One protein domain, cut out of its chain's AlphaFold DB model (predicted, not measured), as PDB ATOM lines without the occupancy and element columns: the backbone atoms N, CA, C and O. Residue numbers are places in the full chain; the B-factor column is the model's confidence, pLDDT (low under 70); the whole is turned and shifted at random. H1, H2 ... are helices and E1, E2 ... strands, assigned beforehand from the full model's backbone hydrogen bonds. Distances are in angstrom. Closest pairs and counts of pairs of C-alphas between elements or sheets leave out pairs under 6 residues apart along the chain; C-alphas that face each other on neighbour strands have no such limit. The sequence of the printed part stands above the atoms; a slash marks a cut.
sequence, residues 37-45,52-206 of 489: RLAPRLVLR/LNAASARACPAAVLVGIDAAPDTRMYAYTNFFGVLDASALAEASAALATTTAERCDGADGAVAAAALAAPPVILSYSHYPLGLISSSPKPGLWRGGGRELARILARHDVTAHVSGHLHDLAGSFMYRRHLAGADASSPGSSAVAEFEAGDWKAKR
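Overview. This is residues 37 to 45 and 52 to 206 of the 489 residues of an uncharacterized protein of Monoraphidium neglectum (UniProt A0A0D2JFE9). Look for one strongly twisted sheet of five strands, with helices H2 and H4 side by side on one face, the sheet curling round H4, and no named helix on the other face. H1 and H3 lie out at one end of the longest axis and the long links, residues 69 to 87 and 129 to 146, reach toward the other; residues 184 to 189 stick out. The printed part has 164 residues, with four named helices and five named strands in the order H1 E1 H2 H3 E2 H4 E3 E4 E5; the sheet runs E1 E2 E3 E5 E4 and is mixed. The class is mixed, helices and strands, with under half of the residues in named elements. The whole is compact, with a radius of gyration of the C-alphas of 17.7 A and spans of 53 by 39 by 30 A.

Along the chain. Begin at C-alpha 37; after residue 45 comes a cut, then H1, residues 52 to 57, from C-alpha 52 at (189.353, 139.729, 176.516). E1 is residues 63 to 68, 16.2 A long. Find C-alpha 88 at (221.856, 169.979, 173.626); from there H2 runs 24.2 A to residue 104. Next come H3, residues 111 to 119, E2, residues 123 to 128, 16.7 A, and H4, residues 147 to 157, 15.4 A. E3 is residues 160 to 165, E4 residues 177 to 181, and E5, residues 193 to 198, ends at (203.155, 171.249, 189.276).

Arrangement. In the sheet, E1 and E2 are parallel, with N 66 and O 125 at 2.8 A. E2 and E3 are parallel, with N 126 and O 162 at 2.8 A, and E3 and E5 are parallel, with N 163 and O 195 at 2.7 A. E4 and E5 form an antiparallel hairpin, with N 196 and O 178 at 2.7 A. H2 is on the sheet at a height of 9.6 A, over E1 and E2, along the strands. H4 is on the same face, making two layers, helices on one face of a sheet; its Ala 156 and Ala 193 of E5 have their closest C-alphas 5.2 A apart. H2, with residues 91 to 98 alone, touches H4 at a shallow tilt of 20 degrees, the same way; the closest C-alphas, of Ser 95 and Ile 154, are 5.9 A apart. E1, H2, H3, E2 and E2, H4, E3 are strand-helix-strand units, two parallel neighbour strands with helices between, each with a right-handed crossover. H1 and H3 are not on the sheet and are apart. Every O i to N i+4 pair is within hydrogen-bond range in H1, H2, H3 and H4.

Size, cuts and confidence. The C-alphas farthest apart, of Leu 52 and Gly 142, are 55.5 A apart. Residues 46 to 51 are not printed; C-alphas 45 and 52 are 8.3 A apart across the cut. The links E1 to H2, E2 to H4, E3 to E4 and E4 to E5 are long. The mean pLDDT of the printed part is 79.1, and 41 residues are under 70, among them 37 to 45, 52 to 59 and 183 to 191.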
ATOM      1  N   ARG A  37     208.032 154.551 178.982       49.50
ATOM      2  CA  ARG A  37     206.664 154.308 178.518       49.50
ATOM      3  C   ARG A  37     205.904 153.554 179.602       49.50
ATOM      4  O   ARG A  37     206.004 152.335 179.719       49.50
ATOM      5  N   LEU A  38     205.122 154.282 180.385       48.53
ATOM      6  CA  LEU A  38     204.052 153.686 181.170       48.53
ATOM      7  C   LEU A  38     202.797 153.796 180.314       48.53
ATOM      8  O   LEU A  38     202.286 154.890 180.078       48.53
ATOM      9  N   ALA A  39     202.353 152.658 179.799       51.81
ATOM     10  CA  ALA A  39     201.069 152.519 179.137       51.81
ATOM     11  C   ALA A  39     200.128 151.859 180.151       51.81
ATOM     12  O   ALA A  39     200.046 150.627 180.169       51.81
ATOM     13  N   PRO A  40     199.482 152.624 181.056       44.25
ATOM     14  CA  PRO A  40     198.466 152.058 181.925       44.25
ATOM     15  C   PRO A  40     197.362 151.494 181.031       44.25
ATOM     16  O   PRO A  40     196.550 152.217 180.456       44.25
ATOM     17  N   ARG A  41     197.368 150.172 180.864       44.16
ATOM     18  CA  ARG A  41     196.265 149.459 180.237       44.16
ATOM     19  C   ARG A  41     195.161 149.443 181.275       44.16
ATOM     20  O   ARG A  41     195.292 148.773 182.299       44.16
ATOM     21  N   LEU A  42     194.105 150.214 181.042       37.53
ATOM     22  CA  LEU A  42     192.888 150.092 181.828       37.53
ATOM     23  C   LEU A  42     192.306 148.700 181.547       37.53
ATOM     24  O   LEU A  42     191.549 148.509 180.600       37.53
ATOM     25  N   VAL A  43     192.697 147.711 182.349       32.78
ATOM     26  CA  VAL A  43     192.094 146.381 182.317       32.78
ATOM     27  C   VAL A  43     190.788 146.478 183.091       32.78
ATOM     28  O   VAL A  43     190.730 146.200 184.288       32.78
ATOM     29  N   LEU A  44     189.722 146.899 182.412       35.44
ATOM     30  CA  LEU A  44     188.377 146.658 182.913       35.44
ATOM     31  C   LEU A  44     188.138 145.152 182.812       35.44
ATOM     32  O   LEU A  44     187.732 144.646 181.769       35.44
ATOM     33  N   ARG A  45     188.429 144.418 183.891       34.66
ATOM     34  CA  ARG A  45     187.945 143.046 184.039       34.66
ATOM     35  C   ARG A  45     186.435 143.112 184.256       34.66
ATOM     36  O   ARG A  45     185.967 143.041 185.385       34.66
ATOM     37  N   LEU A  52     189.285 138.287 176.251       54.44
ATOM     38  CA  LEU A  52     189.353 139.729 176.516       54.44
ATOM     39  C   LEU A  52     190.776 140.185 176.855       54.44
ATOM     40  O   LEU A  52     191.135 141.320 176.547       54.44
ATOM     41  N   ASN A  53     191.622 139.319 177.425       53.75
ATOM     42  CA  ASN A  53     193.020 139.663 177.703       53.75
ATOM     43  C   ASN A  53     193.850 139.754 176.412       53.75
ATOM     44  O   ASN A  53     194.722 140.616 176.311       53.75
ATOM     45  N   ALA A  54     193.557 138.912 175.413       58.94
ATOM     46  CA  ALA A  54     194.211 138.963 174.107       58.94
ATOM     47  C   ALA A  54     193.769 140.197 173.299       58.94
ATOM     48  O   ALA A  54     194.614 140.885 172.726       58.94
ATOM     49  N   ALA A  55     192.477 140.545 173.328       56.88
ATOM     50  CA  ALA A  55     191.970 141.784 172.732       56.88
ATOM     51  C   ALA A  55     192.528 143.040 173.434       56.88
ATOM     52  O   ALA A  55     192.948 143.992 172.779       56.88
ATOM     53  N   SER A  56     192.643 143.013 174.768       58.78
ATOM     54  CA  SER A  56     193.268 144.088 175.558       58.78
ATOM     55  C   SER A  56     194.758 144.265 175.254       58.78
ATOM     56  O   SER A  56     195.305 145.351 175.445       58.78
ATOM     57  N   ALA A  57     195.436 143.217 174.772       61.56
ATOM     58  CA  ALA A  57     196.838 143.303 174.381       61.56
ATOM     59  C   ALA A  57     197.063 144.108 173.091       61.56
ATOM     60  O   ALA A  57     198.176 144.598 172.897       61.56
ATOM     61  N   ARG A  58     196.014 144.275 172.271       67.50
ATOM     62  CA  ARG A  58     196.015 144.999 170.987       67.50
ATOM     63  C   ARG A  58     195.321 146.366 171.051       67.50
ATOM     64  O   ARG A  58     195.181 147.038 170.037       67.50
ATOM     65  N   ALA A  59     194.858 146.789 172.227       69.88
ATOM     66  CA  ALA A  59     194.233 148.097 172.397       69.88
ATOM     67  C   ALA A  59     195.294 149.203 172.523       69.88
ATOM     68  O   ALA A  59     196.279 149.050 173.255       69.88
ATOM     69  N   CYS A  60     195.069 150.334 171.847       76.69
ATOM     70  CA  CYS A  60     195.898 151.519 172.038       76.69
ATOM     71  C   CYS A  60     195.676 152.085 173.465       76.69
ATOM     72  O   CYS A  60     194.532 152.111 173.932       76.69
ATOM     73  N   PRO A  61     196.729 152.471 174.214       81.75
ATOM     74  CA  PRO A  61     196.570 153.014 175.564       81.75
ATOM     75  C   PRO A  61     195.787 154.331 175.569       81.75
ATOM     76  O   PRO A  61     195.866 155.096 174.622       81.75
ATOM     77  N   ALA A  62     195.093 154.650 176.666       77.19
ATOM     78  CA  ALA A  62     194.432 155.954 176.809       77.19
ATOM     79  C   ALA A  62     195.443 157.108 176.957       77.19
ATOM     80  O   ALA A  62     195.205 158.222 176.496       77.19
ATOM     81  N   ALA A  63     196.586 156.830 177.588       84.62
ATOM     82  CA  ALA A  63     197.676 157.779 177.741       84.62
ATOM     83  C   ALA A  63     199.037 157.080 177.696       84.62
ATOM     84  O   ALA A  63     199.177 155.919 178.093       84.62
ATOM     85  N   VAL A  64     200.050 157.818 177.256       87.44
ATOM     86  CA  VAL A  64     201.453 157.418 177.299       87.44
ATOM     87  C   VAL A  64     202.210 158.391 178.189       87.44
ATOM     88  O   VAL A  64     202.203 159.595 177.943       87.44
ATOM     89  N   LEU A  65     202.868 157.872 179.225       89.00
ATOM     90  CA  LEU A  65     203.712 158.694 180.091       89.00
ATOM     91  C   LEU A  65     205.153 158.712 179.570       89.00
ATOM     92  O   LEU A  65     205.666 157.678 179.145       89.00
ATOM     93  N   VAL A  66     205.805 159.875 179.637       90.94
ATOM     94  CA  VAL A  66     207.198 160.086 179.218       90.94
ATOM     95  C   VAL A  66     207.966 160.825 180.312       90.94
ATOM     96  O   VAL A  66     207.821 162.033 180.501       90.94
ATOM     97  N   GLY A  67     208.817 160.094 181.027       92.94
ATOM     98  CA  GLY A  67     209.732 160.677 182.009       92.94
ATOM     99  C   GLY A  67     210.869 161.464 181.353       92.94
ATOM    100  O   GLY A  67     211.460 161.014 180.375       92.94
ATOM    101  N   ILE A  68     211.200 162.625 181.911       92.81
ATOM    102  CA  ILE A  68     212.381 163.417 181.570       92.81
ATOM    103  C   ILE A  68     213.192 163.607 182.850       92.81
ATOM    104  O   ILE A  68     212.727 164.236 183.802       92.81
ATOM    105  N   ASP A  69     214.406 163.064 182.875       91.25
ATOM    106  CA  ASP A  69     215.321 163.249 183.994       91.25
ATOM    107  C   ASP A  69     216.261 164.422 183.705       91.25
ATOM    108  O   ASP A  69     217.254 164.313 182.986       91.25
ATOM    109  N   ALA A  70     215.884 165.579 184.243       90.38
ATOM    110  CA  ALA A  70     216.695 166.787 184.216       90.38
ATOM    111  C   ALA A  70     217.556 166.930 185.479       90.38
ATOM    112  O   ALA A  70     218.125 167.999 185.690       90.38
ATOM    113  N   ALA A  71     217.625 165.923 186.358       87.31
ATOM    114  CA  ALA A  71     218.481 166.017 187.528       87.31
ATOM    115  C   ALA A  71     219.945 166.116 187.085       87.31
ATOM    116  O   ALA A  71     220.414 165.278 186.312       87.31
ATOM    117  N   PRO A  72     220.690 167.129 187.563       79.81
ATOM    118  CA  PRO A  72     222.128 167.079 187.411       79.81
ATOM    119  C   PRO A  72     222.655 165.851 188.167       79.81
ATOM    120  O   PRO A  72     222.019 165.382 189.118       79.81
ATOM    121  N   ASP A  73     223.831 165.357 187.778       71.75
ATOM    122  CA  ASP A  73     224.571 164.378 188.578       71.75
ATOM    123  C   ASP A  73     224.941 165.004 189.918       71.75
ATOM    124  O   ASP A  73     225.950 165.692 190.099       71.75
ATOM    125  N   THR A  74     224.034 164.818 190.854       56.12
ATOM    126  CA  THR A  74     224.076 165.430 192.157       56.12
ATOM    127  C   THR A  74     224.534 164.352 193.103       56.12
ATOM    128  O   THR A  74     223.790 163.810 193.916       56.12
ATOM    129  N   ARG A  75     225.838 164.061 193.035       60.50
ATOM    130  CA  ARG A  75     226.533 163.568 194.229       60.50
ATOM    131  C   ARG A  75     226.052 164.430 195.404       60.50
ATOM    132  O   ARG A  75     225.943 165.644 195.237       60.50
ATOM    133  N   MET A  76     225.756 163.819 196.554       49.19
ATOM    134  CA  MET A  76     224.951 164.380 197.666       49.19
ATOM    135  C   MET A  76     225.328 165.784 198.207       49.19
ATOM    136  O   MET A  76     224.644 166.298 199.084       49.19
ATOM    137  N   TYR A  77     226.385 166.423 197.703       53.69
ATOM    138  CA  TYR A  77     226.945 167.685 198.181       53.69
ATOM    139  C   TYR A  77     226.912 168.834 197.159       53.69
ATOM    140  O   TYR A  77     227.460 169.901 197.431       53.69
ATOM    141  N   ALA A  78     226.310 168.654 195.979       58.81
ATOM    142  CA  ALA A  78     226.270 169.717 194.980       58.81
ATOM    143  C   ALA A  78     225.189 170.768 195.306       58.81
ATOM    144  O   ALA A  78     224.013 170.462 195.482       58.81
ATOM    145  N   TYR A  79     225.573 172.046 195.315       58.56
ATOM    146  CA  TYR A  79     224.662 173.197 195.434       58.56
ATOM    147  C   TYR A  79     223.726 173.358 194.215       58.56
ATOM    148  O   TYR A  79     222.908 174.273 194.176       58.56
ATOM    149  N   THR A  80     223.848 172.495 193.202       57.59
ATOM    150  CA  THR A  80     223.080 172.528 191.950       57.59
ATOM    151  C   THR A  80     221.753 171.768 192.014       57.59
ATOM    152  O   THR A  80     221.057 171.712 191.010       57.59
ATOM    153  N   ASN A  81     221.347 171.234 193.171       69.69
ATOM    154  CA  ASN A  81     220.084 170.486 193.317       69.69
ATOM    155  C   ASN A  81     218.819 171.360 193.180       69.69
ATOM    156  O   ASN A  81     217.708 170.858 193.323       69.69
ATOM    157  N   PHE A  82     218.971 172.668 192.960       80.88
ATOM    158  CA  PHE A  82     217.869 173.629 192.847       80.88
ATOM    159  C   PHE A  82     217.408 173.883 191.407       80.88
ATOM    160  O   PHE A  82     216.415 174.574 191.198       80.88
ATOM    161  N   PHE A  83     218.129 173.385 190.403       86.88
ATOM    162  CA  PHE A  83     217.724 173.523 189.008       86.88
ATOM    163  C   PHE A  83     218.078 172.269 188.218       86.88
ATOM    164  O   PHE A  83     219.091 171.618 188.467       86.88
ATOM    165  N   GLY A  84     217.234 171.953 187.242       89.50
ATOM    166  CA  GLY A  84     217.499 170.885 186.299       89.50
ATOM    167  C   GLY A  84     218.484 171.325 185.220       89.50
ATOM    168  O   GLY A  84     218.613 172.515 184.916       89.50
ATOM    169  N   VAL A  85     219.164 170.364 184.603       89.31
ATOM    170  CA  VAL A  85     220.074 170.594 183.480       89.31
ATOM    171  C   VAL A  85     219.692 169.666 182.335       89.31
ATOM    172  O   VAL A  85     219.587 168.466 182.536       89.31
ATOM    173  N   LEU A  86     219.500 170.215 181.136       90.19
ATOM    174  CA  LEU A  86     219.346 169.468 179.887       90.19
ATOM    175  C   LEU A  86     220.162 170.160 178.799       90.19
ATOM    176  O   LEU A  86     219.738 171.176 178.242       90.19
ATOM    177  N   ASP A  87     221.353 169.638 178.526       89.44
ATOM    178  CA  ASP A  87     222.187 170.145 177.439       89.44
ATOM    179  C   ASP A  87     221.616 169.780 176.054       89.44
ATOM    180  O   ASP A  87     220.572 169.141 175.920       89.44
ATOM    181  N   ALA A  88     222.298 170.221 174.996       90.88
ATOM    182  CA  ALA A  88     221.856 169.979 173.626       90.88
ATOM    183  C   ALA A  88     221.753 168.482 173.276       90.88
ATOM    184  O   ALA A  88     220.867 168.112 172.507       90.88
ATOM    185  N   SER A  89     222.616 167.632 173.843       89.62
ATOM    186  CA  SER A  89     222.575 166.183 173.616       89.62
ATOM    187  C   SER A  89     221.349 165.577 174.291       89.62
ATOM    188  O   SER A  89     220.573 164.882 173.643       89.62
ATOM    189  N   ALA A  90     221.112 165.918 175.561       89.06
ATOM    190  CA  ALA A  90     219.952 165.448 176.317       89.06
ATOM    191  C   ALA A  90     218.621 165.898 175.686       89.06
ATOM    192  O   ALA A  90     217.651 165.141 175.647       89.06
ATOM    193  N   LEU A  91     218.569 167.123 175.152       92.38
ATOM    194  CA  LEU A  91     217.406 167.638 174.422       92.38
ATOM    195  C   LEU A  91     217.193 166.903 173.088       92.38
ATOM    196  O   LEU A  91     216.052 166.599 172.736       92.38
ATOM    197  N   ALA A  92     218.265 166.584 172.356       92.12
ATOM    198  CA  ALA A  92     218.174 165.790 171.132       92.12
ATOM    199  C   ALA A  92     217.678 164.362 171.417       92.12
ATOM    200  O   ALA A  92     216.781 163.883 170.726       92.12
ATOM    201  N   GLU A  93     218.184 163.723 172.477       88.38
ATOM    202  CA  GLU A  93     217.708 162.419 172.956       88.38
ATOM    203  C   GLU A  93     216.226 162.463 173.346       88.38
ATOM    204  O   GLU A  93     215.454 161.610 172.910       88.38
ATOM    205  N   ALA A  94     215.798 163.488 174.096       90.19
ATOM    206  CA  ALA A  94     214.391 163.683 174.446       90.19
ATOM    207  C   ALA A  94     213.511 163.793 173.195       90.19
ATOM    208  O   ALA A  94     212.461 163.160 173.113       90.19
ATOM    209  N   SER A  95     213.952 164.575 172.205       94.06
ATOM    210  CA  SER A  95     213.233 164.745 170.945       94.06
ATOM    211  C   SER A  95     213.149 163.444 170.146       94.06
ATOM    212  O   SER A  95     212.089 163.149 169.599       94.06
ATOM    213  N   ALA A  96     214.227 162.661 170.077       90.75
ATOM    214  CA  ALA A  96     214.224 161.371 169.393       90.75
ATOM    215  C   ALA A  96     213.295 160.367 170.095       90.75
ATOM    216  O   ALA A  96     212.465 159.738 169.447       90.75
ATOM    217  N   ALA A  97     213.366 160.280 171.427       88.12
ATOM    218  CA  ALA A  97     212.517 159.393 172.213       88.12
ATOM    219  C   ALA A  97     211.026 159.753 172.105       88.12
ATOM    220  O   ALA A  97     210.176 158.863 172.038       88.12
ATOM    221  N   LEU A  98     210.697 161.047 172.059       91.62
ATOM    222  CA  LEU A  98     209.332 161.520 171.827       91.62
ATOM    223  C   LEU A  98     208.858 161.214 170.407       91.62
ATOM    224  O   LEU A  98     207.744 160.729 170.266       91.62
ATOM    225  N   ALA A  99     209.698 161.397 169.386       92.12
ATOM    226  CA  ALA A  99     209.354 161.026 168.013       92.12
ATOM    227  C   ALA A  99     209.000 159.534 167.906       92.12
ATOM    228  O   ALA A  99     207.950 159.185 167.366       92.12
ATOM    229  N   THR A 100     209.833 158.662 168.485       89.38
ATOM    230  CA  THR A 100     209.563 157.220 168.580       89.38
ATOM    231  C   THR A 100     208.276 156.953 169.355       89.38
ATOM    232  O   THR A 100     207.408 156.236 168.875       89.38
ATOM    233  N   THR A 101     208.089 157.585 170.517       88.44
ATOM    234  CA  THR A 101     206.876 157.406 171.331       88.44
ATOM    235  C   THR A 101     205.612 157.806 170.571       88.44
ATOM    236  O   THR A 101     204.614 157.097 170.638       88.44
ATOM    237  N   THR A 102     205.643 158.922 169.845       88.19
ATOM    238  CA  THR A 102     204.516 159.423 169.055       88.19
ATOM    239  C   THR A 102     204.204 158.512 167.874       88.19
ATOM    240  O   THR A 102     203.027 158.281 167.601       88.19
ATOM    241  N   ALA A 103     205.224 157.960 167.212       87.69
ATOM    242  CA  ALA A 103     205.040 156.981 166.145       87.69
ATOM    243  C   ALA A 103     204.453 155.665 166.683       87.69
ATOM    244  O   ALA A 103     203.455 155.179 166.165       87.69
ATOM    245  N   GLU A 104     205.005 155.148 167.784       86.38
ATOM    246  CA  GLU A 104     204.696 153.814 168.310       86.38
ATOM    247  C   GLU A 104     203.538 153.793 169.331       86.38
ATOM    248  O   GLU A 104     203.239 152.754 169.946       86.38
ATOM    249  N   ARG A 105     202.881 154.938 169.595       83.69
ATOM    250  CA  ARG A 105     201.875 155.044 170.676       83.69
ATOM    251  C   ARG A 105     200.700 154.089 170.494       83.69
ATOM    252  O   ARG A 105     200.159 153.651 171.508       83.69
ATOM    253  N   CYS A 106     200.392 153.707 169.254       82.94
ATOM    254  CA  CYS A 106     199.374 152.713 168.907       82.94
ATOM    255  C   CYS A 106     199.907 151.498 168.130       82.94
ATOM    256  O   CYS A 106     199.108 150.777 167.532       82.94
ATOM    257  N   ASP A 107     201.219 151.242 168.138       81.19
ATOM    258  CA  ASP A 107     201.771 150.072 167.451       81.19
ATOM    259  C   ASP A 107     201.162 148.773 167.992       81.19
ATOM    260  O   ASP A 107     201.094 148.545 169.204       81.19
ATOM    261  N   GLY A 108     200.693 147.925 167.072       74.44
ATOM    262  CA  GLY A 108     199.997 146.673 167.380       74.44
ATOM    263  C   GLY A 108     198.475 146.786 167.530       74.44
ATOM    264  O   GLY A 108     197.838 145.790 167.874       74.44
ATOM    265  N   ALA A 109     197.884 147.961 167.278       74.38
ATOM    266  CA  ALA A 109     196.440 148.087 167.108       74.38
ATOM    267  C   ALA A 109     196.011 147.588 165.718       74.38
ATOM    268  O   ALA A 109     196.528 148.044 164.701       74.38
ATOM    269  N   ASP A 110     195.043 146.672 165.668       75.31
ATOM    270  CA  ASP A 110     194.548 146.101 164.411       75.31
ATOM    271  C   ASP A 110     193.333 146.879 163.867       75.31
ATOM    272  O   ASP A 110     192.430 147.273 164.614       75.31
ATOM    273  N   GLY A 111     193.273 147.038 162.538       77.62
ATOM    274  CA  GLY A 111     192.071 147.419 161.783       77.62
ATOM    275  C   GLY A 111     191.317 148.642 162.326       77.62
ATOM    276  O   GLY A 111     191.839 149.756 162.363       77.62
ATOM    277  N   ALA A 112     190.064 148.431 162.738       69.12
ATOM    278  CA  ALA A 112     189.173 149.483 163.234       69.12
ATOM    279  C   ALA A 112     189.687 150.180 164.509       69.12
ATOM    280  O   ALA A 112     189.409 151.361 164.709       69.12
ATOM    281  N   VAL A 113     190.472 149.488 165.347       67.31
ATOM    282  CA  VAL A 113     191.054 150.071 166.569       67.31
ATOM    283  C   VAL A 113     192.148 151.073 166.213       67.31
ATOM    284  O   VAL A 113     192.204 152.145 166.811       67.31
ATOM    285  N   ALA A 114     192.970 150.774 165.203       70.38
ATOM    286  CA  ALA A 114     193.965 151.716 164.699       70.38
ATOM    287  C   ALA A 114     193.304 152.958 164.086       70.38
ATOM    288  O   ALA A 114     193.732 154.075 164.360       70.38
ATOM    289  N   ALA A 115     192.218 152.784 163.323       72.44
ATOM    290  CA  ALA A 115     191.462 153.898 162.748       72.44
ATOM    291  C   ALA A 115     190.810 154.789 163.824       72.44
ATOM    292  O   ALA A 115     190.895 156.014 163.746       72.44
ATOM    293  N   ALA A 116     190.210 154.193 164.861       68.44
ATOM    294  CA  ALA A 116     189.647 154.939 165.988       68.44
ATOM    295  C   ALA A 116     190.733 155.667 166.798       68.44
ATOM    296  O   ALA A 116     190.545 156.816 167.195       68.44
ATOM    297  N   ALA A 117     191.891 155.036 166.997       68.44
ATOM    298  CA  ALA A 117     193.016 155.659 167.680       68.44
ATOM    299  C   ALA A 117     193.699 156.748 166.832       68.44
ATOM    300  O   ALA A 117     194.235 157.700 167.381       68.44
ATOM    301  N   LEU A 118     193.639 156.673 165.502       72.81
ATOM    302  CA  LEU A 118     194.030 157.781 164.621       72.81
ATOM    303  C   LEU A 118     193.070 158.973 164.750       72.81
ATOM    304  O   LEU A 118     193.515 160.116 164.693       72.81
ATOM    305  N   ALA A 119     191.774 158.717 164.960       73.38
ATOM    306  CA  ALA A 119     190.776 159.765 165.177       73.38
ATOM    307  C   ALA A 119     190.885 160.426 166.566       73.38
ATOM    308  O   ALA A 119     190.567 161.604 166.712       73.38
ATOM    309  N   ALA A 120     191.343 159.684 167.578       74.75
ATOM    310  CA  ALA A 120     191.585 160.181 168.931       74.75
ATOM    311  C   ALA A 120     192.881 159.566 169.493       74.75
ATOM    312  O   ALA A 120     192.821 158.569 170.221       74.75
ATOM    313  N   PRO A 121     194.057 160.118 169.136       80.25
ATOM    314  CA  PRO A 121     195.328 159.552 169.562       80.25
ATOM    315  C   PRO A 121     195.479 159.605 171.084       80.25
ATOM    316  O   PRO A 121     194.999 160.552 171.712       80.25
ATOM    317  N   PRO A 122     196.190 158.628 171.682       84.19
ATOM    318  CA  PRO A 122     196.513 158.654 173.097       84.19
ATOM    319  C   PRO A 122     197.175 159.963 173.479       84.19
ATOM    320  O   PRO A 122     198.112 160.421 172.812       84.19
ATOM    321  N   VAL A 123     196.746 160.502 174.612       87.81
ATOM    322  CA  VAL A 123     197.397 161.652 175.222       87.81
ATOM    323  C   VAL A 123     198.821 161.280 175.617       87.81
ATOM    324  O   VAL A 123     199.049 160.266 176.280       87.81
ATOM    325  N   ILE A 124     199.786 162.120 175.256       91.94
ATOM    326  CA  ILE A 124     201.154 161.996 175.759       91.94
ATOM    327  C   ILE A 124     201.310 162.955 176.941       91.94
ATOM    328  O   ILE A 124     201.140 164.168 176.803       91.94
ATOM    329  N   LEU A 125     201.637 162.404 178.109       92.69
ATOM    330  CA  LEU A 125     201.953 163.162 179.316       92.69
ATOM    331  C   LEU A 125     203.443 163.046 179.596       92.69
ATOM    332  O   LEU A 125     203.960 161.958 179.841       92.69
ATOM    333  N   SER A 126     204.141 164.170 179.612       94.69
ATOM    334  CA  SER A 126     205.515 164.207 180.088       94.69
ATOM    335  C   SER A 126     205.549 164.462 181.592       94.69
ATOM    336  O   SER A 126     204.674 165.141 182.124       94.69
ATOM    337  N   TYR A 127     206.562 163.956 182.288       94.81
ATOM    338  CA  TYR A 127     206.822 164.346 183.670       94.81
ATOM    339  C   TYR A 127     208.311 164.516 183.947       94.81
ATOM    340  O   TYR A 127     209.146 163.840 183.350       94.81
ATOM    341  N   SER A 128     208.654 165.414 184.864       93.94
ATOM    342  CA  SER A 128     210.021 165.587 185.358       93.94
ATOM    343  C   SER A 128     210.024 166.064 186.808       93.94
ATOM    344  O   SER A 128     208.989 166.432 187.357       93.94
ATOM    345  N   HIS A 129     211.185 166.056 187.466       92.25
ATOM    346  CA  HIS A 129     211.268 166.638 188.806       92.25
ATOM    347  C   HIS A 129     211.156 168.169 188.771       92.25
ATOM    348  O   HIS A 129     210.446 168.742 189.589       92.25
ATOM    349  N   TYR A 130     211.827 168.830 187.823       92.69
ATOM    350  CA  TYR A 130     211.977 170.287 187.796       92.69
ATOM    351  C   TYR A 130     210.959 170.941 186.858       92.69
ATOM    352  O   TYR A 130     210.814 170.496 185.724       92.69
ATOM    353  N   PRO A 131     210.315 172.050 187.255       93.88
ATOM    354  CA  PRO A 131     209.534 172.859 186.333       93.88
ATOM    355  C   PRO A 131     210.366 173.275 185.124       93.88
ATOM    356  O   PRO A 131     211.566 173.517 185.244       93.88
ATOM    357  N   LEU A 132     209.733 173.458 183.970       93.62
ATOM    358  CA  LEU A 132     210.395 173.877 182.734       93.62
ATOM    359  C   LEU A 132     211.092 175.235 182.917       93.62
ATOM    360  O   LEU A 132     212.188 175.469 182.412       93.62
ATOM    361  N   GLY A 133     210.505 176.128 183.717       90.69
ATOM    362  CA  GLY A 133     211.149 177.386 184.109       90.69
ATOM    363  C   GLY A 133     212.421 177.207 184.946       90.69
ATOM    364  O   GLY A 133     213.220 178.136 185.010       90.69
ATOM    365  N   LEU A 134     212.609 176.029 185.549       90.94
ATOM    366  CA  LEU A 134     213.738 175.649 186.391       90.94
ATOM    367  C   LEU A 134     214.724 174.669 185.720       90.94
ATOM    368  O   LEU A 134     215.575 174.102 186.404       90.94
ATOM    369  N   ILE A 135     214.694 174.528 184.393       91.62
ATOM    370  CA  ILE A 135     215.678 173.729 183.650       91.62
ATOM    371  C   ILE A 135     216.596 174.630 182.810       91.62
ATOM    372  O   ILE A 135     216.145 175.380 181.936       91.62
ATOM    373  N   SER A 136     217.906 174.525 183.031       90.62
ATOM    374  CA  SER A 136     218.947 175.198 182.245       90.62
ATOM    375  C   SER A 136     219.550 174.261 181.196       90.62
ATOM    376  O   SER A 136     219.562 173.051 181.377       90.62
ATOM    377  N   SER A 137     220.095 174.804 180.104       88.38
ATOM    378  CA  SER A 137     220.932 174.020 179.176       88.38
ATOM    379  C   SER A 137     222.416 174.039 179.532       88.38
ATOM    380  O   SER A 137     223.237 173.431 178.850       88.38
ATOM    381  N   SER A 138     222.779 174.746 180.605       82.69
ATOM    382  CA  SER A 138     224.137 174.770 181.129       82.69
ATOM    383  C   SER A 138     224.151 174.297 182.579       82.69
ATOM    384  O   SER A 138     223.348 174.792 183.373       82.69
ATOM    385  N   PRO A 139     225.098 173.421 182.960       74.56
ATOM    386  CA  PRO A 139     225.305 173.054 184.358       74.56
ATOM    387  C   PRO A 139     225.952 174.182 185.176       74.56
ATOM    388  O   PRO A 139     226.043 174.084 186.397       74.56
ATOM    389  N   LYS A 140     226.431 175.256 184.529       76.25
ATOM    390  CA  LYS A 140     227.078 176.380 185.211       76.25
ATOM    391  C   LYS A 140     226.023 177.247 185.919       76.25
ATOM    392  O   LYS A 140     225.164 177.808 185.232       76.25
ATOM    393  N   PRO A 141     226.098 177.419 187.254       65.38
ATOM    394  CA  PRO A 141     225.206 178.319 187.982       65.38
ATOM    395  C   PRO A 141     225.235 179.737 187.404       65.38
ATOM    396  O   PRO A 141     226.274 180.204 186.941       65.38
ATOM    397  N   GLY A 142     224.092 180.424 187.425       65.81
ATOM    398  CA  GLY A 142     223.960 181.800 186.928       65.81
ATOM    399  C   GLY A 142     223.857 181.936 185.403       65.81
ATOM    400  O   GLY A 142     223.396 182.965 184.918       65.81
ATOM    401  N   LEU A 143     224.191 180.896 184.632       68.81
ATOM    402  CA  LEU A 143     224.002 180.860 183.180       68.81
ATOM    403  C   LEU A 143     222.685 180.158 182.833       68.81
ATOM    404  O   LEU A 143     222.660 179.011 182.388       68.81
ATOM    405  N   TRP A 144     221.578 180.876 183.019       72.44
ATOM    406  CA  TRP A 144     220.243 180.428 182.620       72.44
ATOM    407  C   TRP A 144     220.098 180.436 181.098       72.44
ATOM    408  O   TRP A 144     219.750 181.447 180.492       72.44
ATOM    409  N   ARG A 145     220.361 179.291 180.460       77.50
ATOM    410  CA  ARG A 145     220.308 179.150 178.995       77.50
ATOM    411  C   ARG A 145     219.074 178.394 178.502       77.50
ATOM    412  O   ARG A 145     219.175 177.522 177.648       77.50
ATOM    413  N   GLY A 146     217.903 178.718 179.049       82.56
ATOM    414  CA  GLY A 146     216.601 178.347 178.476       82.56
ATOM    415  C   GLY A 146     216.384 176.862 178.150       82.56
ATOM    416  O   GLY A 146     215.629 176.578 177.225       82.56
ATOM    417  N   GLY A 147     217.010 175.928 178.878       85.06
ATOM    418  CA  GLY A 147     216.902 174.488 178.603       85.06
ATOM    419  C   GLY A 147     215.454 174.007 178.632       85.06
ATOM    420  O   GLY A 147     214.989 173.377 177.687       85.06
ATOM    421  N   GLY A 148     214.684 174.419 179.638       91.00
ATOM    422  CA  GLY A 148     213.265 174.082 179.689       91.00
ATOM    423  C   GLY A 148     212.396 174.840 178.685       91.00
ATOM    424  O   GLY A 148     211.338 174.341 178.321       91.00
ATOM    425  N   ARG A 149     212.846 175.988 178.148       91.88
ATOM    426  CA  ARG A 149     212.167 176.632 177.007       91.88
ATOM    427  C   ARG A 149     212.303 175.772 175.756       91.88
ATOM    428  O   ARG A 149     211.331 175.629 175.020       91.88
ATOM    429  N   GLU A 150     213.486 175.213 175.508       93.19
ATOM    430  CA  GLU A 150     213.667 174.308 174.375       93.19
ATOM    431  C   GLU A 150     212.944 172.980 174.596       93.19
ATOM    432  O   GLU A 150     212.256 172.522 173.688       93.19
ATOM    433  N   LEU A 151     212.983 172.422 175.811       94.81
ATOM    434  CA  LEU A 151     212.181 171.246 176.141       94.81
ATOM    435  C   LEU A 151     210.687 171.505 175.903       94.81
ATOM    436  O   LEU A 151     210.045 170.704 175.241       94.81
ATOM    437  N   ALA A 152     210.137 172.639 176.347       94.62
ATOM    438  CA  ALA A 152     208.736 172.987 176.102       94.62
ATOM    439  C   ALA A 152     208.382 172.993 174.603       94.62
ATOM    440  O   ALA A 152     207.318 172.513 174.218       94.62
ATOM    441  N   ARG A 153     209.287 173.489 173.746       93.50
ATOM    442  CA  ARG A 153     209.114 173.436 172.286       93.50
ATOM    443  C   ARG A 153     209.175 172.012 171.752       93.50
ATOM    444  O   ARG A 153     208.372 171.679 170.892       93.50
ATOM    445  N   ILE A 154     210.107 171.190 172.235       94.25
ATOM    446  CA  ILE A 154     210.201 169.772 171.867       94.25
ATOM    447  C   ILE A 154     208.902 169.051 172.236       94.25
ATOM    448  O   ILE A 154     208.315 168.408 171.376       94.25
ATOM    449  N   LEU A 155     208.425 169.206 173.474       94.94
ATOM    450  CA  LEU A 155     207.182 168.598 173.954       94.94
ATOM    451  C   LEU A 155     205.998 168.988 173.061       94.94
ATOM    452  O   LEU A 155     205.288 168.121 172.562       94.94
ATOM    453  N   ALA A 156     205.833 170.282 172.786       92.56
ATOM    454  CA  ALA A 156     204.754 170.756 171.930       92.56
ATOM    455  C   ALA A 156     204.894 170.278 170.466       92.56
ATOM    456  O   ALA A 156     203.898 169.936 169.838       92.56
ATOM    457  N   ARG A 157     206.112 170.190 169.908       92.50
ATOM    458  CA  ARG A 157     206.342 169.639 168.553       92.50
ATOM    459  C   ARG A 157     205.955 168.164 168.415       92.50
ATOM    460  O   ARG A 157     205.714 167.728 167.297       92.50
ATOM    461  N   HIS A 158     205.925 167.419 169.518       92.25
ATOM    462  CA  HIS A 158     205.605 165.987 169.548       92.25
ATOM    463  C   HIS A 158     204.227 165.702 170.157       92.25
ATOM    464  O   HIS A 158     204.016 164.623 170.705       92.25
ATOM    465  N   ASP A 159     203.303 166.663 170.085       91.06
ATOM    466  CA  ASP A 159     201.917 166.543 170.562       91.06
ATOM    467  C   ASP A 159     201.788 166.116 172.036       91.06
ATOM    468  O   ASP A 159     200.848 165.419 172.427       91.06
ATOM    469  N   VAL A 160     202.736 166.528 172.883       92.69
ATOM    470  CA  VAL A 160     202.615 166.332 174.331       92.69
ATOM    471  C   VAL A 160     201.556 167.282 174.869       92.69
ATOM    472  O   VAL A 160     201.740 168.499 174.874       92.69
ATOM    473  N   THR A 161     200.464 166.719 175.378       91.44
ATOM    474  CA  THR A 161     199.327 167.483 175.899       91.44
ATOM    475  C   THR A 161     199.699 168.235 177.171       91.44
ATOM    476  O   THR A 161     199.344 169.405 177.340       91.44
ATOM    477  N   ALA A 162     200.435 167.576 178.073       93.12
ATOM    478  CA  ALA A 162     200.847 168.186 179.326       93.12
ATOM    479  C   ALA A 162     202.194 167.687 179.857       93.12
ATOM    480  O   ALA A 162     202.599 166.550 179.626       93.12
ATOM    481  N   HIS A 163     202.862 168.553 180.615       94.94
ATOM    482  CA  HIS A 163     204.062 168.281 181.388       94.94
ATOM    483  C   HIS A 163     203.764 168.427 182.884       94.94
ATOM    484  O   HIS A 163     203.316 169.483 183.327       94.94
ATOM    485  N   VAL A 164     204.036 167.388 183.666       93.94
ATOM    486  CA  VAL A 164     203.873 167.402 185.122       93.94
ATOM    487  C   VAL A 164     205.237 167.523 185.790       93.94
ATOM    488  O   VAL A 164     206.107 166.676 185.597       93.94
ATOM    489  N   SER A 165     205.429 168.566 186.586       94.00
ATOM    490  CA  SER A 165     206.654 168.806 187.344       94.00
ATOM    491  C   SER A 165     206.423 168.742 188.855       94.00
ATOM    492  O   SER A 165     205.290 168.669 189.333       94.00
ATOM    493  N   GLY A 166     207.511 168.725 189.624       90.94
ATOM    494  CA  GLY A 166     207.494 168.856 191.079       90.94
ATOM    495  C   GLY A 166     208.413 169.987 191.530       90.94
ATOM    496  O   GLY A 166     208.406 171.079 190.962       90.94
ATOM    497  N   HIS A 167     209.241 169.702 192.538       92.31
ATOM    498  CA  HIS A 167     210.325 170.547 193.056       92.31
ATOM    499  C   HIS A 167     209.902 171.817 193.808       92.31
ATOM    500  O   HIS A 167     210.545 172.164 194.797       92.31
ATOM    501  N   LEU A 168     208.846 172.513 193.383       89.81
ATOM    502  CA  LEU A 168     208.444 173.772 194.008       89.81
ATOM    503  C   LEU A 168     207.638 173.581 195.287       89.81
ATOM    504  O   LEU A 168     207.689 174.472 196.124       89.81
ATOM    505  N   HIS A 169     206.921 172.471 195.484       89.38
ATOM    506  CA  HIS A 169     206.138 172.276 196.711       89.38
ATOM    507  C   HIS A 169     205.202 173.472 196.987       89.38
ATOM    508  O   HIS A 169     205.184 174.027 198.088       89.38
ATOM    509  N   ASP A 170     204.444 173.914 195.981       82.31
ATOM    510  CA  ASP A 170     203.553 175.082 196.083       82.31
ATOM    511  C   ASP A 170     204.242 176.406 196.484       82.31
ATOM    512  O   ASP A 170     203.570 177.313 196.990       82.31
ATOM    513  N   LEU A 171     205.561 176.562 196.273       79.12
ATOM    514  CA  LEU A 171     206.284 177.789 196.654       79.12
ATOM    515  C   LEU A 171     205.698 179.048 196.000       79.12
ATOM    516  O   LEU A 171     205.709 180.116 196.603       79.12
ATOM    517  N   ALA A 172     205.205 178.925 194.763       73.12
ATOM    518  CA  ALA A 172     204.610 180.022 193.999       73.12
ATOM    519  C   ALA A 172     203.068 180.048 194.069       73.12
ATOM    520  O   ALA A 172     202.427 180.782 193.319       73.12
ATOM    521  N   GLY A 173     202.475 179.293 194.998       77.06
ATOM    522  CA  GLY A 173     201.038 179.270 195.264       77.06
ATOM    523  C   GLY A 173     200.400 177.920 194.970       77.06
ATOM    524  O   GLY A 173     201.057 176.987 194.520       77.06
ATOM    525  N   SER A 174     199.097 177.811 195.241       71.25
ATOM    526  CA  SER A 174     198.394 176.547 195.042       71.25
ATOM    527  C   SER A 174     198.191 176.258 193.547       71.25
ATOM    528  O   SER A 174     198.465 175.175 193.046       71.25
ATOM    529  N   PHE A 175     197.790 177.226 192.740       76.06
ATOM    530  CA  PHE A 175     197.517 176.940 191.333       76.06
ATOM    531  C   PHE A 175     198.729 177.248 190.457       76.06
ATOM    532  O   PHE A 175     198.829 178.315 189.860       76.06
ATOM    533  N   MET A 176     199.664 176.298 190.393       78.25
ATOM    534  CA  MET A 176     200.833 176.384 189.517       78.25
ATOM    535  C   MET A 176     200.556 175.644 188.211       78.25
ATOM    536  O   MET A 176     200.743 174.428 188.096       78.25
ATOM    537  N   TYR A 177     200.059 176.408 187.241       85.94
ATOM    538  CA  TYR A 177     199.886 175.984 185.862       85.94
ATOM    539  C   TYR A 177     200.490 177.016 184.913       85.94
ATOM    540  O   TYR A 177     200.475 178.221 185.174       85.94
ATOM    541  N   ARG A 178     201.016 176.553 183.784       87.75
ATOM    542  CA  ARG A 178     201.535 177.433 182.737       87.75
ATOM    543  C   ARG A 178     201.284 176.833 181.371       87.75
ATOM    544  O   ARG A 178     201.565 175.668 181.149       87.75
ATOM    545  N   ARG A 179     200.814 177.635 180.421       89.12
ATOM    546  CA  ARG A 179     200.771 177.232 179.014       89.12
ATOM    547  C   ARG A 179     202.054 177.682 178.324       89.12
ATOM    548  O   ARG A 179     202.398 178.862 178.379       89.12
ATOM    549  N   HIS A 180     202.750 176.757 177.676       88.06
ATOM    550  CA  HIS A 180     203.921 177.049 176.850       88.06
ATOM    551  C   HIS A 180     203.541 176.926 175.383       88.06
ATOM    552  O   HIS A 180     202.906 175.952 174.997       88.06
ATOM    553  N   LEU A 181     203.922 177.913 174.577       84.88
ATOM    554  CA  LEU A 181     203.633 177.948 173.144       84.88
ATOM    555  C   LEU A 181     204.887 177.549 172.359       84.88
ATOM    556  O   LEU A 181     205.989 178.029 172.644       84.88
ATOM    557  N   ALA A 182     204.721 176.679 171.369       77.88
ATOM    558  CA  ALA A 182     205.746 176.331 170.398       77.88
ATOM    559  C   ALA A 182     205.692 177.329 169.234       77.88
ATOM    560  O   ALA A 182     204.726 177.360 168.479       77.88
ATOM    561  N   GLY A 183     206.741 178.141 169.083       67.12
ATOM    562  CA  GLY A 183     206.895 179.060 167.950       67.12
ATOM    563  C   GLY A 183     207.399 180.445 168.352       67.12
ATOM    564  O   GLY A 183     207.376 180.810 169.527       67.12
ATOM    565  N   ALA A 184     207.901 181.195 167.368       59.94
ATOM    566  CA  ALA A 184     208.191 182.624 167.514       59.94
ATOM    567  C   ALA A 184     206.900 183.459 167.424       59.94
ATOM    568  O   ALA A 184     206.737 184.401 168.193       59.94
ATOM    569  N   ASP A 185     205.954 183.031 166.577       60.62
ATOM    570  CA  ASP A 185     204.607 183.595 166.482       60.62
ATOM    571  C   ASP A 185     203.624 182.809 167.352       60.62
ATOM    572  O   ASP A 185     202.825 181.991 166.897       60.62
ATOM    573  N   ALA A 186     203.661 183.104 168.650       57.81
ATOM    574  CA  ALA A 186     202.640 182.704 169.621       57.81
ATOM    575  C   ALA A 186     201.205 183.130 169.223       57.81
ATOM    576  O   ALA A 186     200.232 182.658 169.807       57.81
ATOM    577  N   SER A 187     201.080 184.037 168.252       57.84
ATOM    578  CA  SER A 187     199.837 184.574 167.701       57.84
ATOM    579  C   SER A 187     199.280 183.795 166.507       57.84
ATOM    580  O   SER A 187     198.149 184.063 166.109       57.84
ATOM    581  N   SER A 188     200.022 182.847 165.923       54.03
ATOM    582  CA  SER A 188     199.511 182.072 164.790       54.03
ATOM    583  C   SER A 188     198.444 181.066 165.248       54.03
ATOM    584  O   SER A 188     198.704 180.270 166.165       54.03
ATOM    585  N   PRO A 189     197.254 181.052 164.614       51.06
ATOM    586  CA  PRO A 189     196.272 179.990 164.795       51.06
ATOM    587  C   PRO A 189     196.924 178.641 164.468       51.06
ATOM    588  O   PRO A 189     197.465 178.468 163.379       51.06
ATOM    589  N   GLY A 190     196.920 177.708 165.422       59.44
ATOM    590  CA  GLY A 190     197.577 176.404 165.274       59.44
ATOM    591  C   GLY A 190     198.987 176.305 165.868       59.44
ATOM    592  O   GLY A 190     199.631 175.273 165.696       59.44
ATOM    593  N   SER A 191     199.474 177.322 166.593       60.78
ATOM    594  CA  SER A 191     200.687 177.156 167.406       60.78
ATOM    595  C   SER A 191     200.479 176.040 168.437       60.78
ATOM    596  O   SER A 191     199.577 176.097 169.280       60.78
ATOM    597  N   SER A 192     201.305 174.994 168.341       80.44
ATOM    598  CA  SER A 192     201.254 173.883 169.290       80.44
ATOM    599  C   SER A 192     201.556 174.396 170.696       80.44
ATOM    600  O   SER A 192     202.362 175.312 170.881       80.44
ATOM    601  N   ALA A 193     200.892 173.842 171.701       87.81
ATOM    602  CA  ALA A 193     201.051 174.266 173.079       87.81
ATOM    603  C   ALA A 193     201.126 173.063 174.008       87.81
ATOM    604  O   ALA A 193     200.405 172.091 173.817       87.81
ATOM    605  N   VAL A 194     201.938 173.183 175.055       91.69
ATOM    606  CA  VAL A 194     201.989 172.212 176.149       91.69
ATOM    607  C   VAL A 194     201.562 172.892 177.445       91.69
ATOM    608  O   VAL A 194     202.039 173.982 177.783       91.69
ATOM    609  N   ALA A 195     200.630 172.271 178.165       91.44
ATOM    610  CA  ALA A 195     200.270 172.697 179.510       91.44
ATOM    611  C   ALA A 195     201.294 172.153 180.511       91.44
ATOM    612  O   ALA A 195     201.623 170.978 180.486       91.44
ATOM    613  N   GLU A 196     201.813 172.984 181.397       93.12
ATOM    614  CA  GLU A 196     202.647 172.576 182.519       93.12
ATOM    615  C   GLU A 196     201.846 172.667 183.813       93.12
ATOM    616  O   GLU A 196     201.163 173.665 184.055       93.12
ATOM    617  N   PHE A 197     201.987 171.646 184.649       91.06
ATOM    618  CA  PHE A 197     201.341 171.500 185.943       91.06
ATOM    619  C   PHE A 197     202.385 171.116 186.982       91.06
ATOM    620  O   PHE A 197     203.111 170.152 186.774       91.06
ATOM    621  N   GLU A 198     202.423 171.790 188.125       90.19
ATOM    622  CA  GLU A 198     203.155 171.249 189.276       90.19
ATOM    623  C   GLU A 198     202.238 170.321 190.093       90.19
ATOM    624  O   GLU A 198     201.029 170.552 190.179       90.19
ATOM    625  N   ALA A 199     202.784 169.217 190.604       85.94
ATOM    626  CA  ALA A 199     202.013 168.142 191.233       85.94
ATOM    627  C   ALA A 199     201.425 168.491 192.618       85.94
ATOM    628  O   ALA A 199     200.546 167.777 193.107       85.94
ATOM    629  N   GLY A 200     201.882 169.577 193.237       82.81
ATOM    630  CA  GLY A 200     201.539 170.029 194.578       82.81
ATOM    631  C   GLY A 200     202.580 169.652 195.634       82.81
ATOM    632  O   GLY A 200     203.489 168.842 195.423       82.81
ATOM    633  N   ASP A 201     202.420 170.207 196.837       85.88
ATOM    634  CA  ASP A 201     203.247 169.840 197.984       85.88
ATOM    635  C   ASP A 201     202.699 168.633 198.759       85.88
ATOM    636  O   ASP A 201     201.934 168.769 199.721       85.88
ATOM    637  N   TRP A 202     203.172 167.435 198.414       81.50
ATOM    638  CA  TRP A 202     202.865 166.234 199.196       81.50
ATOM    639  C   TRP A 202     203.485 166.248 200.606       81.50
ATOM    640  O   TRP A 202     202.982 165.581 201.513       81.50
ATOM    641  N   LYS A 203     204.596 166.963 200.820       82.12
ATOM    642  CA  LYS A 203     205.385 166.849 202.054       82.12
ATOM    643  C   LYS A 203     204.792 167.671 203.191       82.12
ATOM    644  O   LYS A 203     204.622 167.114 204.275       82.12
ATOM    645  N   ALA A 204     204.512 168.959 202.977       82.00
ATOM    646  CA  ALA A 204     203.991 169.820 204.040       82.00
ATOM    647  C   ALA A 204     202.472 169.989 203.958       82.00
ATOM    648  O   ALA A 204     201.803 169.876 204.981       82.00
ATOM    649  N   LYS A 205     201.917 170.198 202.758       82.00
ATOM    650  CA  LYS A 205     200.469 170.423 202.569       82.00
ATOM    651  C   LYS A 205     199.660 169.162 202.264       82.00
ATOM    652  O   LYS A 205     198.438 169.232 202.211       82.00
ATOM    653  N   ARG A 206     200.323 168.013 202.060       84.69
ATOM    654  CA  ARG A 206     199.691 166.737 201.660       84.69
ATOM    655  C   ARG A 206     198.768 166.902 200.457       84.69
ATOM    656  O   ARG A 206     197.705 166.291 200.363       84.69
TER     657      ARG A 206